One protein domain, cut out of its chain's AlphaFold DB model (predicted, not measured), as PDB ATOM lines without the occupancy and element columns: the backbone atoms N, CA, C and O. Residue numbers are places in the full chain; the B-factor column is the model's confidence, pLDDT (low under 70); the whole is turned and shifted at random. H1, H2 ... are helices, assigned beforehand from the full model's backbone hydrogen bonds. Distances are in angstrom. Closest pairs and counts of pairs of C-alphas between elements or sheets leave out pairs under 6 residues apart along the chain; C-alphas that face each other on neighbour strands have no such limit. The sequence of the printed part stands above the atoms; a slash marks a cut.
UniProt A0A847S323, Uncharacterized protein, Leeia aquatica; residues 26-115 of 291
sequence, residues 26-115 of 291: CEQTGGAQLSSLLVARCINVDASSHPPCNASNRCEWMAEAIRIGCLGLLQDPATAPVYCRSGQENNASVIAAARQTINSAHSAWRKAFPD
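What this domain is: This is residues 26 to 115 of the 291 residues of an uncharacterized protein of Leeia aquatica (UniProt A0A847S323). The long helix H4 packs across H2 and H3, which lie side by side, and its residues 103 to 112 stick out with the tail to residue 115 as an arm. Short H1 sits where H2 and H3 begin. The 90 printed residues, with four named helices, H1 to H4, and no named strand, are all helix in class and compact, with a radius of gyration of the C-alphas of 13.5 A and spans of 43 by 30 by 20 A.

How they stand to each other: Residues 95 to 102 of H4, residues 91 to 112, touch residues 33 to 38 of H2, residues 32 to 45, at a steep tilt of 59 degrees, opposite ways; the closest C-alphas, of Leu 34 and Arg 99, are 6.5 A apart. With residues 91 to 95 alone, H4 touches H3, residues 59 to 73, about perpendicular at 82 degrees, closest at C-alphas 63 and 91, 5.0 A. H2 and H3 touch at a shallow tilt of 28 degrees, the same way, closest at C-alphas 45 and 69, 4.9 A. H1, residues 26 to 30, touches H2 only at the corner, closest at C-alphas 27 and 35, 5.2 A. H1 only just touches H3, with 3 pairs of C-alphas within 8 A, closest at C-alphas 26 and 59, 4.6 A, and is apart from H4. Every O i to N i+4 pair is within hydrogen-bond range in H1, H2, H3 and H4.

Where its parts are: H4 measures 31.9 A, ending at C-alpha 112 (191.510, 239.523, 143.693); H3 20.9 A; H2 20.2 A; H1 begins at C-alpha 26 (205.778, 249.931, 121.108).

The domain as a whole: The printed part has no cut. The links H2 to H3 and H3 to H4 are long. Residues 47 to 51 and 87 have pLDDT under 70.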
ATOM      1  N   CYS A  26     205.990 249.980 119.665       94.31
ATOM      2  CA  CYS A  26     205.778 249.931 121.108       94.31
ATOM      3  C   CYS A  26     205.187 248.593 121.559       94.31
ATOM      4  O   CYS A  26     205.451 248.133 122.665       94.31
ATOM      5  N   GLU A  27     204.424 247.925 120.695       92.50
ATOM      6  CA  GLU A  27     203.966 246.565 120.971       92.50
ATOM      7  C   GLU A  27     205.135 245.570 121.073       92.50
ATOM      8  O   GLU A  27     205.121 244.713 121.953       92.50
ATOM      9  N   GLN A  28     206.175 245.717 120.242       92.19
ATOM     10  CA  GLN A  28     207.358 244.848 120.262       92.19
ATOM     11  C   GLN A  28     208.266 245.102 121.473       92.19
ATOM     12  O   GLN A  28     208.774 244.153 122.064       92.19
ATOM     13  N   THR A  29     208.478 246.364 121.851       93.81
ATOM     14  CA  THR A  29     209.415 246.740 122.930       93.81
ATOM     15  C   THR A  29     208.751 246.848 124.301       93.81
ATOM     16  O   THR A  29     209.336 246.504 125.329       93.81
ATOM     17  N   GLY A  30     207.519 247.348 124.331       90.75
ATOM     18  CA  GLY A  30     206.737 247.605 125.533       90.75
ATOM     19  C   GLY A  30     205.750 246.499 125.895       90.75
ATOM     20  O   GLY A  30     205.342 246.412 127.055       90.75
ATOM     21  N   GLY A  31     205.385 245.654 124.929       91.94
ATOM     22  CA  GLY A  31     204.309 244.676 125.055       91.94
ATOM     23  C   GLY A  31     202.920 245.287 124.836       91.94
ATOM     24  O   GLY A  31     202.727 246.506 124.850       91.94
ATOM     25  N   ALA A  32     201.922 244.417 124.655       88.19
ATOM     26  CA  ALA A  32     200.562 244.810 124.276       88.19
ATOM     27  C   ALA A  32     199.896 245.774 125.277       88.19
ATOM     28  O   ALA A  32     199.256 246.739 124.871       88.19
ATOM     29  N   GLN A  33     200.067 245.548 126.583       89.31
ATOM     30  CA  GLN A  33     199.410 246.351 127.622       89.31
ATOM     31  C   GLN A  33     199.980 247.768 127.716       89.31
ATOM     32  O   GLN A  33     199.217 248.732 127.768       89.31
ATOM     33  N   LEU A  34     201.310 247.909 127.677       92.62
ATOM     34  CA  LEU A  34     201.947 249.225 127.672       92.62
ATOM     35  C   LEU A  34     201.607 249.994 126.399       92.62
ATOM     36  O   LEU A  34     201.220 251.156 126.479       92.62
ATOM     37  N   SER A  35     201.703 249.333 125.243       92.75
ATOM     38  CA  SER A  35     201.340 249.933 123.961       92.75
ATOM     39  C   SER A  35     199.884 250.407 123.959       92.75
ATOM     40  O   SER A  35     199.616 251.562 123.646       92.75
ATOM     41  N   SER A  36     198.946 249.573 124.419       88.38
ATOM     42  CA  SER A  36     197.526 249.934 124.500       88.38
ATOM     43  C   SER A  36     197.264 251.117 125.435       88.38
ATOM     44  O   SER A  36     196.482 251.999 125.084       88.38
ATOM     45  N   LEU A  37     197.907 251.161 126.609       90.00
ATOM     46  CA  LEU A  37     197.748 252.271 127.551       90.00
ATOM     47  C   LEU A  37     198.297 253.582 126.972       90.00
ATOM     48  O   LEU A  37     197.645 254.620 127.066       90.00
ATOM     49  N   LEU A  38     199.469 253.540 126.330       92.56
ATOM     50  CA  LEU A  38     200.053 254.719 125.685       92.56
ATOM     51  C   LEU A  38     199.211 255.194 124.496       92.56
ATOM     52  O   LEU A  38     198.983 256.392 124.368       92.56
ATOM     53  N   VAL A  39     198.679 254.289 123.670       90.69
ATOM     54  CA  VAL A  39     197.746 254.655 122.591       90.69
ATOM     55  C   VAL A  39     196.511 255.355 123.157       90.69
ATOM     56  O   VAL A  39     196.145 256.417 122.660       90.69
ATOM     57  N   ALA A  40     195.896 254.800 124.207       85.88
ATOM     58  CA  ALA A  40     194.706 255.383 124.825       85.88
ATOM     59  C   ALA A  40     194.974 256.799 125.361       85.88
ATOM     60  O   ALA A  40     194.237 257.728 125.033       85.88
ATOM     61  N   ARG A  41     196.068 256.988 126.110       90.56
ATOM     62  CA  ARG A  41     196.468 258.304 126.634       90.56
ATOM     63  C   ARG A  41     196.816 259.296 125.519       90.56
ATOM     64  O   ARG A  41     196.441 260.459 125.608       90.56
ATOM     65  N   CYS A  42     197.489 258.838 124.463       91.56
ATOM     66  CA  CYS A  42     197.848 259.650 123.296       91.56
ATOM     67  C   CYS A  42     196.595 260.169 122.577       91.56
ATOM     68  O   CYS A  42     196.470 261.367 122.358       91.56
ATOM     69  N   ILE A  43     195.627 259.288 122.294       87.31
ATOM     70  CA  ILE A  43     194.346 259.665 121.671       87.31
ATOM     71  C   ILE A  43     193.564 260.645 122.554       87.31
ATOM     72  O   ILE A  43     192.887 261.529 122.040       87.31
ATOM     73  N   ASN A  44     193.627 260.471 123.875       84.50
ATOM     74  CA  ASN A  44     192.878 261.292 124.817       84.50
ATOM     75  C   ASN A  44     193.407 262.739 124.875       84.50
ATOM     76  O   ASN A  44     192.604 263.666 124.928       84.50
ATOM     77  N   VAL A  45     194.729 262.946 124.783       86.56
ATOM     78  CA  VAL A  45     195.303 264.304 124.817       86.56
ATOM     79  C   VAL A  45     195.479 264.964 123.452       86.56
ATOM     80  O   VAL A  45     195.656 266.178 123.397       86.56
ATOM     81  N   ASP A  46     195.469 264.198 122.359       75.12
ATOM     82  CA  ASP A  46     195.740 264.721 121.022       75.12
ATOM     83  C   ASP A  46     194.537 264.550 120.085       75.12
ATOM     84  O   ASP A  46     194.306 263.491 119.495       75.12
ATOM     85  N   ALA A  47     193.787 265.639 119.899       59.00
ATOM     86  CA  ALA A  47     192.665 265.696 118.964       59.00
ATOM     87  C   ALA A  47     193.091 265.630 117.478       59.00
ATOM     88  O   ALA A  47     192.226 265.475 116.617       59.00
ATOM     89  N   SER A  48     194.386 265.787 117.162       61.28
ATOM     90  CA  SER A  48     194.897 266.042 115.802       61.28
ATOM     91  C   SER A  48     196.219 265.327 115.452       61.28
ATOM     92  O   SER A  48     196.902 265.762 114.524       61.28
ATOM     93  N   SER A  49     196.604 264.251 116.155       54.12
ATOM     94  CA  SER A  49     197.922 263.614 115.969       54.12
ATOM     95  C   SER A  49     198.168 263.150 114.525       54.12
ATOM     96  O   SER A  49     197.541 262.219 114.011       54.12
ATOM     97  N   HIS A  50     199.154 263.767 113.874       56.84
ATOM     98  CA  HIS A  50     199.836 263.211 112.709       56.84
ATOM     99  C   HIS A  50     201.303 262.921 113.085       56.84
ATOM    100  O   HIS A  50     202.021 263.864 113.423       56.84
ATOM    101  N   PRO A  51     201.791 261.663 112.986       67.06
ATOM    102  CA  PRO A  51     201.057 260.442 112.625       67.06
ATOM    103  C   PRO A  51     199.995 260.042 113.668       67.06
ATOM    104  O   PRO A  51     200.058 260.502 114.798       67.06
ATOM    105  N   PRO A  52     199.007 259.201 113.319       82.44
ATOM    106  CA  PRO A  52     197.948 258.818 114.253       82.44
ATOM    107  C   PRO A  52     198.502 257.994 115.422       82.44
ATOM    108  O   PRO A  52     199.298 257.077 115.201       82.44
ATOM    109  N   CYS A  53     198.035 258.251 116.648       88.88
ATOM    110  CA  CYS A  53     198.317 257.421 117.826       88.88
ATOM    111  C   CYS A  53     197.908 255.953 117.589       88.88
ATOM    112  O   CYS A  53     196.721 255.631 117.529       88.88
ATOM    113  N   ASN A  54     198.876 255.043 117.448       90.56
ATOM    114  CA  ASN A  54     198.609 253.614 117.276       90.56
ATOM    115  C   ASN A  54     199.787 252.743 117.756       90.56
ATOM    116  O   ASN A  54     200.915 253.216 117.877       90.56
ATOM    117  N   ALA A  55     199.521 251.454 117.987       89.38
ATOM    118  CA  ALA A  55     200.466 250.511 118.594       89.38
ATOM    119  C   ALA A  55     201.721 250.213 117.750       89.38
ATOM    120  O   ALA A  55     202.714 249.718 118.290       89.38
ATOM    121  N   SER A  56     201.687 250.520 116.446       90.81
ATOM    122  CA  SER A  56     202.839 250.381 115.545       90.81
ATOM    123  C   SER A  56     203.877 251.480 115.761       90.81
ATOM    124  O   SER A  56     205.031 251.308 115.377       90.81
ATOM    125  N   ASN A  57     203.491 252.597 116.384       92.12
ATOM    126  CA  ASN A  57     204.412 253.685 116.679       92.12
ATOM    127  C   ASN A  57     205.357 253.285 117.816       92.12
ATOM    128  O   ASN A  57     205.044 252.432 118.648       92.12
ATOM    129  N   ARG A  58     206.511 253.945 117.887       94.38
ATOM    130  CA  ARG A  58     207.461 253.788 118.993       94.38
ATOM    131  C   ARG A  58     206.867 254.281 120.312       94.38
ATOM    132  O   ARG A  58     206.137 255.276 120.326       94.38
ATOM    133  N   CYS A  59     207.230 253.643 121.430       95.00
ATOM    134  CA  CYS A  59     206.757 254.087 122.744       95.00
ATOM    135  C   CYS A  59     207.203 255.525 123.040       95.00
ATOM    136  O   CYS A  59     206.419 256.295 123.585       95.00
ATOM    137  N   GLU A  60     208.428 255.908 122.651       94.12
ATOM    138  CA  GLU A  60     208.952 257.256 122.904       94.12
ATOM    139  C   GLU A  60     208.177 258.332 122.144       94.12
ATOM    140  O   GLU A  60     207.980 259.424 122.665       94.12
ATOM    141  N   TRP A  61     207.709 258.019 120.933       91.94
ATOM    142  CA  TRP A  61     206.923 258.951 120.130       91.94
ATOM    143  C   TRP A  61     205.529 259.169 120.732       91.94
ATOM    144  O   TRP A  61     205.097 260.309 120.880       91.94
ATOM    145  N   MET A  62     204.851 258.096 121.159       93.44
ATOM    146  CA  MET A  62     203.571 258.233 121.871       93.44
ATOM    147  C   MET A  62     203.743 258.959 123.206       93.44
ATOM    148  O   MET A  62     202.909 259.783 123.561       93.44
ATOM    149  N   ALA A  63     204.825 258.683 123.936       94.00
ATOM    150  CA  ALA A  63     205.141 259.370 125.181       94.00
ATOM    151  C   ALA A  63     205.355 260.876 124.976       94.00
ATOM    152  O   ALA A  63     204.851 261.665 125.769       94.00
ATOM    153  N   GLU A  64     206.029 261.271 123.894       92.62
ATOM    154  CA  GLU A  64     206.211 262.679 123.532       92.62
ATOM    155  C   GLU A  64     204.881 263.358 123.197       92.62
ATOM    156  O   GLU A  64     204.600 264.438 123.715       92.62
ATOM    157  N   ALA A  65     204.035 262.710 122.389       91.75
ATOM    158  CA  ALA A  65     202.703 263.220 122.068       91.75
ATOM    159  C   ALA A  65     201.848 263.395 123.334       91.75
ATOM    160  O   ALA A  65     201.232 264.443 123.524       91.75
ATOM    161  N   ILE A  66     201.881 262.412 124.246       92.44
ATOM    162  CA  ILE A  66     201.212 262.496 125.551       92.44
ATOM    163  C   ILE A  66     201.724 263.698 126.343       92.44
ATOM    164  O   ILE A  66     200.934 264.506 126.819       92.44
ATOM    165  N   ARG A  67     203.047 263.830 126.464       92.50
ATOM    166  CA  ARG A  67     203.698 264.895 127.230       92.50
ATOM    167  C   ARG A  67     203.308 266.278 126.707       92.50
ATOM    168  O   ARG A  67     202.915 267.138 127.491       92.50
ATOM    169  N   ILE A  68     203.389 266.488 125.392       90.00
ATOM    170  CA  ILE A  68     203.015 267.756 124.751       90.00
ATOM    171  C   ILE A  68     201.519 268.034 124.936       90.00
ATOM    172  O   ILE A  68     201.158 269.139 125.339       90.00
ATOM    173  N   GLY A  69     200.654 267.046 124.688       89.38
ATOM    174  CA  GLY A  69     199.209 267.204 124.852       89.38
ATOM    175  C   GLY A  69     198.827 267.547 126.293       89.38
ATOM    176  O   GLY A  69     198.071 268.487 126.531       89.38
ATOM    177  N   CYS A  70     199.439 266.875 127.273       90.69
ATOM    178  CA  CYS A  70     199.260 267.188 128.687       90.69
ATOM    179  C   CYS A  70     199.680 268.623 129.030       90.69
ATOM    180  O   CYS A  70     198.946 269.303 129.741       90.69
ATOM    181  N   LEU A  71     200.805 269.127 128.505       88.81
ATOM    182  CA  LEU A  71     201.219 270.523 128.724       88.81
ATOM    183  C   LEU A  71     200.179 271.534 128.219       88.81
ATOM    184  O   LEU A  71     199.984 272.570 128.851       88.81
ATOM    185  N   GLY A  72     199.503 271.235 127.106       85.69
ATOM    186  CA  GLY A  72     198.407 272.063 126.598       85.69
ATOM    187  C   GLY A  72     197.182 272.046 127.514       85.69
ATOM    188  O   GLY A  72     196.621 273.098 127.810       85.69
ATOM    189  N   LEU A  73     196.802 270.863 128.007       86.81
ATOM    190  CA  LEU A  73     195.625 270.679 128.863       86.81
ATOM    191  C   LEU A  73     195.808 271.229 130.281       86.81
ATOM    192  O   LEU A  73     194.836 271.627 130.908       86.81
ATOM    193  N   LEU A  74     197.040 271.321 130.787       84.69
ATOM    194  CA  LEU A  74     197.316 271.879 132.118       84.69
ATOM    195  C   LEU A  74     196.984 273.378 132.253       84.69
ATOM    196  O   LEU A  74     197.016 273.900 133.366       84.69
ATOM    197  N   GLN A  75     196.633 274.067 131.162       81.94
ATOM    198  CA  GLN A  75     196.048 275.413 131.224       81.94
ATOM    199  C   GLN A  75     194.643 275.413 131.850       81.94
ATOM    200  O   GLN A  75     194.231 276.426 132.411       81.94
ATOM    201  N   ASP A  76     193.945 274.276 131.803       82.69
ATOM    202  CA  ASP A  76     192.685 274.022 132.497       82.69
ATOM    203  C   ASP A  76     192.772 272.693 133.280       82.69
ATOM    204  O   ASP A  76     192.346 271.632 132.812       82.69
ATOM    205  N   PRO A  77     193.343 272.712 134.500       77.94
ATOM    206  CA  PRO A  77     193.564 271.500 135.290       77.94
ATOM    207  C   PRO A  77     192.290 270.726 135.641       77.94
ATOM    208  O   PRO A  77     192.386 269.549 135.988       77.94
ATOM    209  N   ALA A  78     191.120 271.372 135.584       80.12
ATOM    210  CA  ALA A  78     189.841 270.736 135.876       80.12
ATOM    211  C   ALA A  78     189.411 269.762 134.769       80.12
ATOM    212  O   ALA A  78     188.684 268.812 135.045       80.12
ATOM    213  N   THR A  79     189.876 269.976 133.535       76.12
ATOM    214  CA  THR A  79     189.562 269.125 132.379       76.12
ATOM    215  C   THR A  79     190.725 268.220 131.967       76.12
ATOM    216  O   THR A  79     190.542 267.300 131.169       76.12
ATOM    217  N   ALA A  80     191.914 268.429 132.540       84.00
ATOM    218  CA  ALA A  80     193.089 267.613 132.270       84.00
ATOM    219  C   ALA A  80     192.962 266.189 132.864       84.00
ATOM    220  O   ALA A  80     192.720 266.033 134.072       84.00
ATOM    221  N   PRO A  81     193.233 265.132 132.070       84.88
ATOM    222  CA  PRO A  81     193.292 263.765 132.572       84.88
ATOM    223  C   PRO A  81     194.245 263.625 133.761       84.88
ATOM    224  O   PRO A  81     195.285 264.282 133.829       84.88
ATOM    225  N   VAL A  82     193.924 262.725 134.691       86.25
ATOM    226  CA  VAL A  82     194.703 262.505 135.925       86.25
ATOM    227  C   VAL A  82     196.190 262.279 135.643       86.25
ATOM    228  O   VAL A  82     197.045 262.900 136.275       86.25
ATOM    229  N   TYR A  83     196.522 261.453 134.648       87.38
ATOM    230  CA  TYR A  83     197.915 261.156 134.302       87.38
ATOM    231  C   TYR A  83     198.691 262.373 133.768       87.38
ATOM    232  O   TYR A  83     199.917 262.350 133.784       87.38
ATOM    233  N   CYS A  84     198.019 263.441 133.321       89.56
ATOM    234  CA  CYS A  84     198.685 264.686 132.936       89.56
ATOM    235  C   CYS A  84     199.162 265.501 134.143       89.56
ATOM    236  O   CYS A  84     200.040 266.349 134.005       89.56
ATOM    237  N   ARG A  85     198.619 265.238 135.336       84.31
ATOM    238  CA  ARG A  85     198.931 265.981 136.565       84.31
ATOM    239  C   ARG A  85     200.115 265.397 137.339       84.31
ATOM    240  O   ARG A  85     200.610 266.028 138.266       84.31
ATOM    241  N   SER A  86     200.618 264.226 136.948       74.06
ATOM    242  CA  SER A  86     201.628 263.472 137.703       74.06
ATOM    243  C   SER A  86     203.091 263.877 137.429       74.06
ATOM    244  O   SER A  86     203.973 263.031 137.549       74.06
ATOM    245  N   GLY A  87     203.373 265.125 137.030       67.19
ATOM    246  CA  GLY A  87     204.752 265.617 136.859       67.19
ATOM    247  C   GLY A  87     205.561 264.888 135.773       67.19
ATOM    248  O   GLY A  87     206.644 264.372 136.033       67.19
ATOM    249  N   GLN A  88     205.028 264.812 134.550       79.81
ATOM    250  CA  GLN A  88     205.673 264.134 133.417       79.81
ATOM    251  C   GLN A  88     206.739 265.023 132.745       79.81
ATOM    252  O   GLN A  88     206.474 265.697 131.752       79.81
ATOM    253  N   GLU A  89     207.957 265.032 133.287       79.31
ATOM    254  CA  GLU A  89     209.045 265.917 132.833       79.31
ATOM    255  C   GLU A  89     209.640 265.517 131.470       79.31
ATOM    256  O   GLU A  89     210.134 266.359 130.723       79.31
ATOM    257  N   ASN A  90     209.606 264.225 131.128       89.25
ATOM    258  CA  ASN A  90     210.174 263.692 129.883       89.25
ATOM    259  C   ASN A  90     209.521 262.362 129.450       89.25
ATOM    260  O   ASN A  90     208.784 261.736 130.214       89.25
ATOM    261  N   ASN A  91     209.839 261.872 128.249       91.56
ATOM    262  CA  ASN A  91     209.237 260.650 127.688       91.56
ATOM    263  C   ASN A  91     209.482 259.402 128.537       91.56
ATOM    264  O   ASN A  91     208.602 258.549 128.653       91.56
ATOM    265  N   ALA A  92     210.648 259.312 129.181       92.62
ATOM    266  CA  ALA A  92     210.952 258.206 130.079       92.62
ATOM    267  C   ALA A  92     210.029 258.214 131.307       92.62
ATOM    268  O   ALA A  92     209.529 257.156 131.685       92.62
ATOM    269  N   SER A  93     209.730 259.384 131.878       92.94
ATOM    270  CA  SER A  93     208.797 259.506 133.004       92.94
ATOM    271  C   SER A  93     207.360 259.114 132.629       92.94
ATOM    272  O   SER A  93     206.707 258.417 133.401       92.94
ATOM    273  N   VAL A  94     206.897 259.450 131.414       92.94
ATOM    274  CA  VAL A  94     205.575 259.038 130.899       92.94
ATOM    275  C   VAL A  94     205.492 257.513 130.797       92.94
ATOM    276  O   VAL A  94     204.542 256.896 131.284       92.94
ATOM    277  N   ILE A  95     206.508 256.891 130.191       94.50
ATOM    278  CA  ILE A  95     206.578 255.434 130.019       94.50
ATOM    279  C   ILE A  95     206.681 254.735 131.380       94.50
ATOM    280  O   ILE A  95     206.003 253.733 131.607       94.50
ATOM    281  N   ALA A  96     207.504 255.254 132.293       94.12
ATOM    282  CA  ALA A  96     207.661 254.710 133.637       94.12
ATOM    283  C   ALA A  96     206.353 254.789 134.436       94.12
ATOM    284  O   ALA A  96     205.948 253.788 135.023       94.12
ATOM    285  N   ALA A  97     205.652 255.926 134.391       91.94
ATOM    286  CA  ALA A  97     204.350 256.086 135.027       91.94
ATOM    287  C   ALA A  97     203.320 255.098 134.456       91.94
ATOM    288  O   ALA A  97     202.640 254.414 135.211       91.94
ATOM    289  N   ALA A  98     203.255 254.948 133.127       92.50
ATOM    290  CA  ALA A  98     202.384 253.962 132.485       92.50
ATOM    291  C   ALA A  98     202.696 252.521 132.938       92.50
ATOM    292  O   ALA A  98     201.785 251.765 133.273       92.50
ATOM    293  N   ARG A  99     203.980 252.140 133.007       94.69
ATOM    294  CA  ARG A  99     204.397 250.825 133.530       94.69
ATOM    295  C   ARG A  99     204.008 250.643 134.993       94.69
ATOM    296  O   ARG A  99     203.548 249.564 135.358       94.69
ATOM    297  N   GLN A 100     204.171 251.676 135.813       93.38
ATOM    298  CA  GLN A 100     203.790 251.626 137.219       93.38
ATOM    299  C   GLN A 100     202.283 251.410 137.377       93.38
ATOM    300  O   GLN A 100     201.892 250.518 138.126       93.38
ATOM    301  N   THR A 101     201.445 252.130 136.620       91.06
ATOM    302  CA  THR A 101     199.992 251.916 136.637       91.06
ATOM    303  C   THR A 101     199.639 250.466 136.269       91.06
ATOM    304  O   THR A 101     198.845 249.827 136.961       91.06
ATOM    305  N   ILE A 102     200.279 249.901 135.237       91.50
ATOM    306  CA  ILE A 102     200.075 248.500 134.827       91.50
ATOM    307  C   ILE A 102     200.482 247.526 135.938       91.50
ATOM    308  O   ILE A 102     199.743 246.589 136.239       91.50
ATOM    309  N   ASN A 103     201.631 247.748 136.577       93.62
ATOM    310  CA  ASN A 103     202.113 246.898 137.665       93.62
ATOM    311  C   ASN A 103     201.174 246.941 138.879       93.62
ATOM    312  O   ASN A 103     200.870 245.891 139.452       93.62
ATOM    313  N   SER A 104     200.674 248.125 139.244       92.25
ATOM    314  CA  SER A 104     199.665 248.287 140.296       92.25
ATOM    315  C   SER A 104     198.375 247.536 139.948       92.25
ATOM    316  O   SER A 104     197.854 246.797 140.786       92.25
ATOM    317  N   ALA A 105     197.900 247.640 138.702       90.88
ATOM    318  CA  ALA A 105     196.717 246.915 138.236       90.88
ATOM    319  C   ALA A 105     196.927 245.390 138.265       90.88
ATOM    320  O   ALA A 105     196.065 244.651 138.737       90.88
ATOM    321  N   HIS A 106     198.098 244.897 137.844       93.50
ATOM    322  CA  HIS A 106     198.455 243.474 137.935       93.50
ATOM    323  C   HIS A 106     198.494 242.975 139.377       93.50
ATOM    324  O   HIS A 106     198.051 241.863 139.651       93.50
ATOM    325  N   SER A 107     199.041 243.774 140.293       94.19
ATOM    326  CA  SER A 107     199.098 243.439 141.717       94.19
ATOM    327  C   SER A 107     197.692 243.301 142.304       94.19
ATOM    328  O   SER A 107     197.355 242.267 142.885       94.19
ATOM    329  N   ALA A 108     196.834 244.298 142.065       93.00
ATOM    330  CA  ALA A 108     195.440 244.268 142.488       93.00
ATOM    331  C   ALA A 108     194.668 243.098 141.859       93.00
ATOM    332  O   ALA A 108     193.914 242.413 142.553       93.00
ATOM    333  N   TRP A 109     194.916 242.811 140.577       93.75
ATOM    334  CA  TRP A 109     194.332 241.663 139.895       93.75
ATOM    335  C   TRP A 109     194.714 240.342 140.555       93.75
ATOM    336  O   TRP A 109     193.830 239.568 140.903       93.75
ATOM    337  N   ARG A 110     196.011 240.080 140.766       94.75
ATOM    338  CA  ARG A 110     196.475 238.831 141.398       94.75
ATOM    339  C   ARG A 110     195.933 238.676 142.814       94.75
ATOM    340  O   ARG A 110     195.634 237.562 143.226       94.75
ATOM    341  N   LYS A 111     195.776 239.782 143.547       94.62
ATOM    342  CA  LYS A 111     195.160 239.776 144.879       94.62
ATOM    343  C   LYS A 111     193.689 239.351 144.822       94.62
ATOM    344  O   LYS A 111     193.262 238.567 145.661       94.62
ATOM    345  N   ALA A 112     192.925 239.858 143.854       92.62
ATOM    346  CA  ALA A 112     191.510 239.523 143.693       92.62
ATOM    347  C   ALA A 112     191.283 238.144 143.044       92.62
ATOM    348  O   ALA A 112     190.320 237.453 143.372       92.62
ATOM    349  N   PHE A 113     192.170 237.735 142.133       93.00
ATOM    350  CA  PHE A 113     192.044 236.533 141.309       93.00
ATOM    351  C   PHE A 113     193.386 235.777 141.223       93.00
ATOM    352  O   PHE A 113     194.042 235.814 140.178       93.00
ATOM    353  N   PRO A 114     193.797 235.067 142.292       93.62
ATOM    354  CA  PRO A 114     195.117 234.428 142.374       93.62
ATOM    355  C   PRO A 114     195.408 233.415 141.260       93.62
ATOM    356  O   PRO A 114     196.549 233.284 140.827       93.62
ATOM    357  N   ASP A 115     194.370 232.745 140.755       90.62
ATOM    358  CA  ASP A 115     194.483 231.712 139.719       90.62
ATOM    359  C   ASP A 115     194.505 232.275 138.284       90.62
ATOM    360  O   ASP A 115     194.494 231.521 137.309       90.62
TER     361      ASP A 115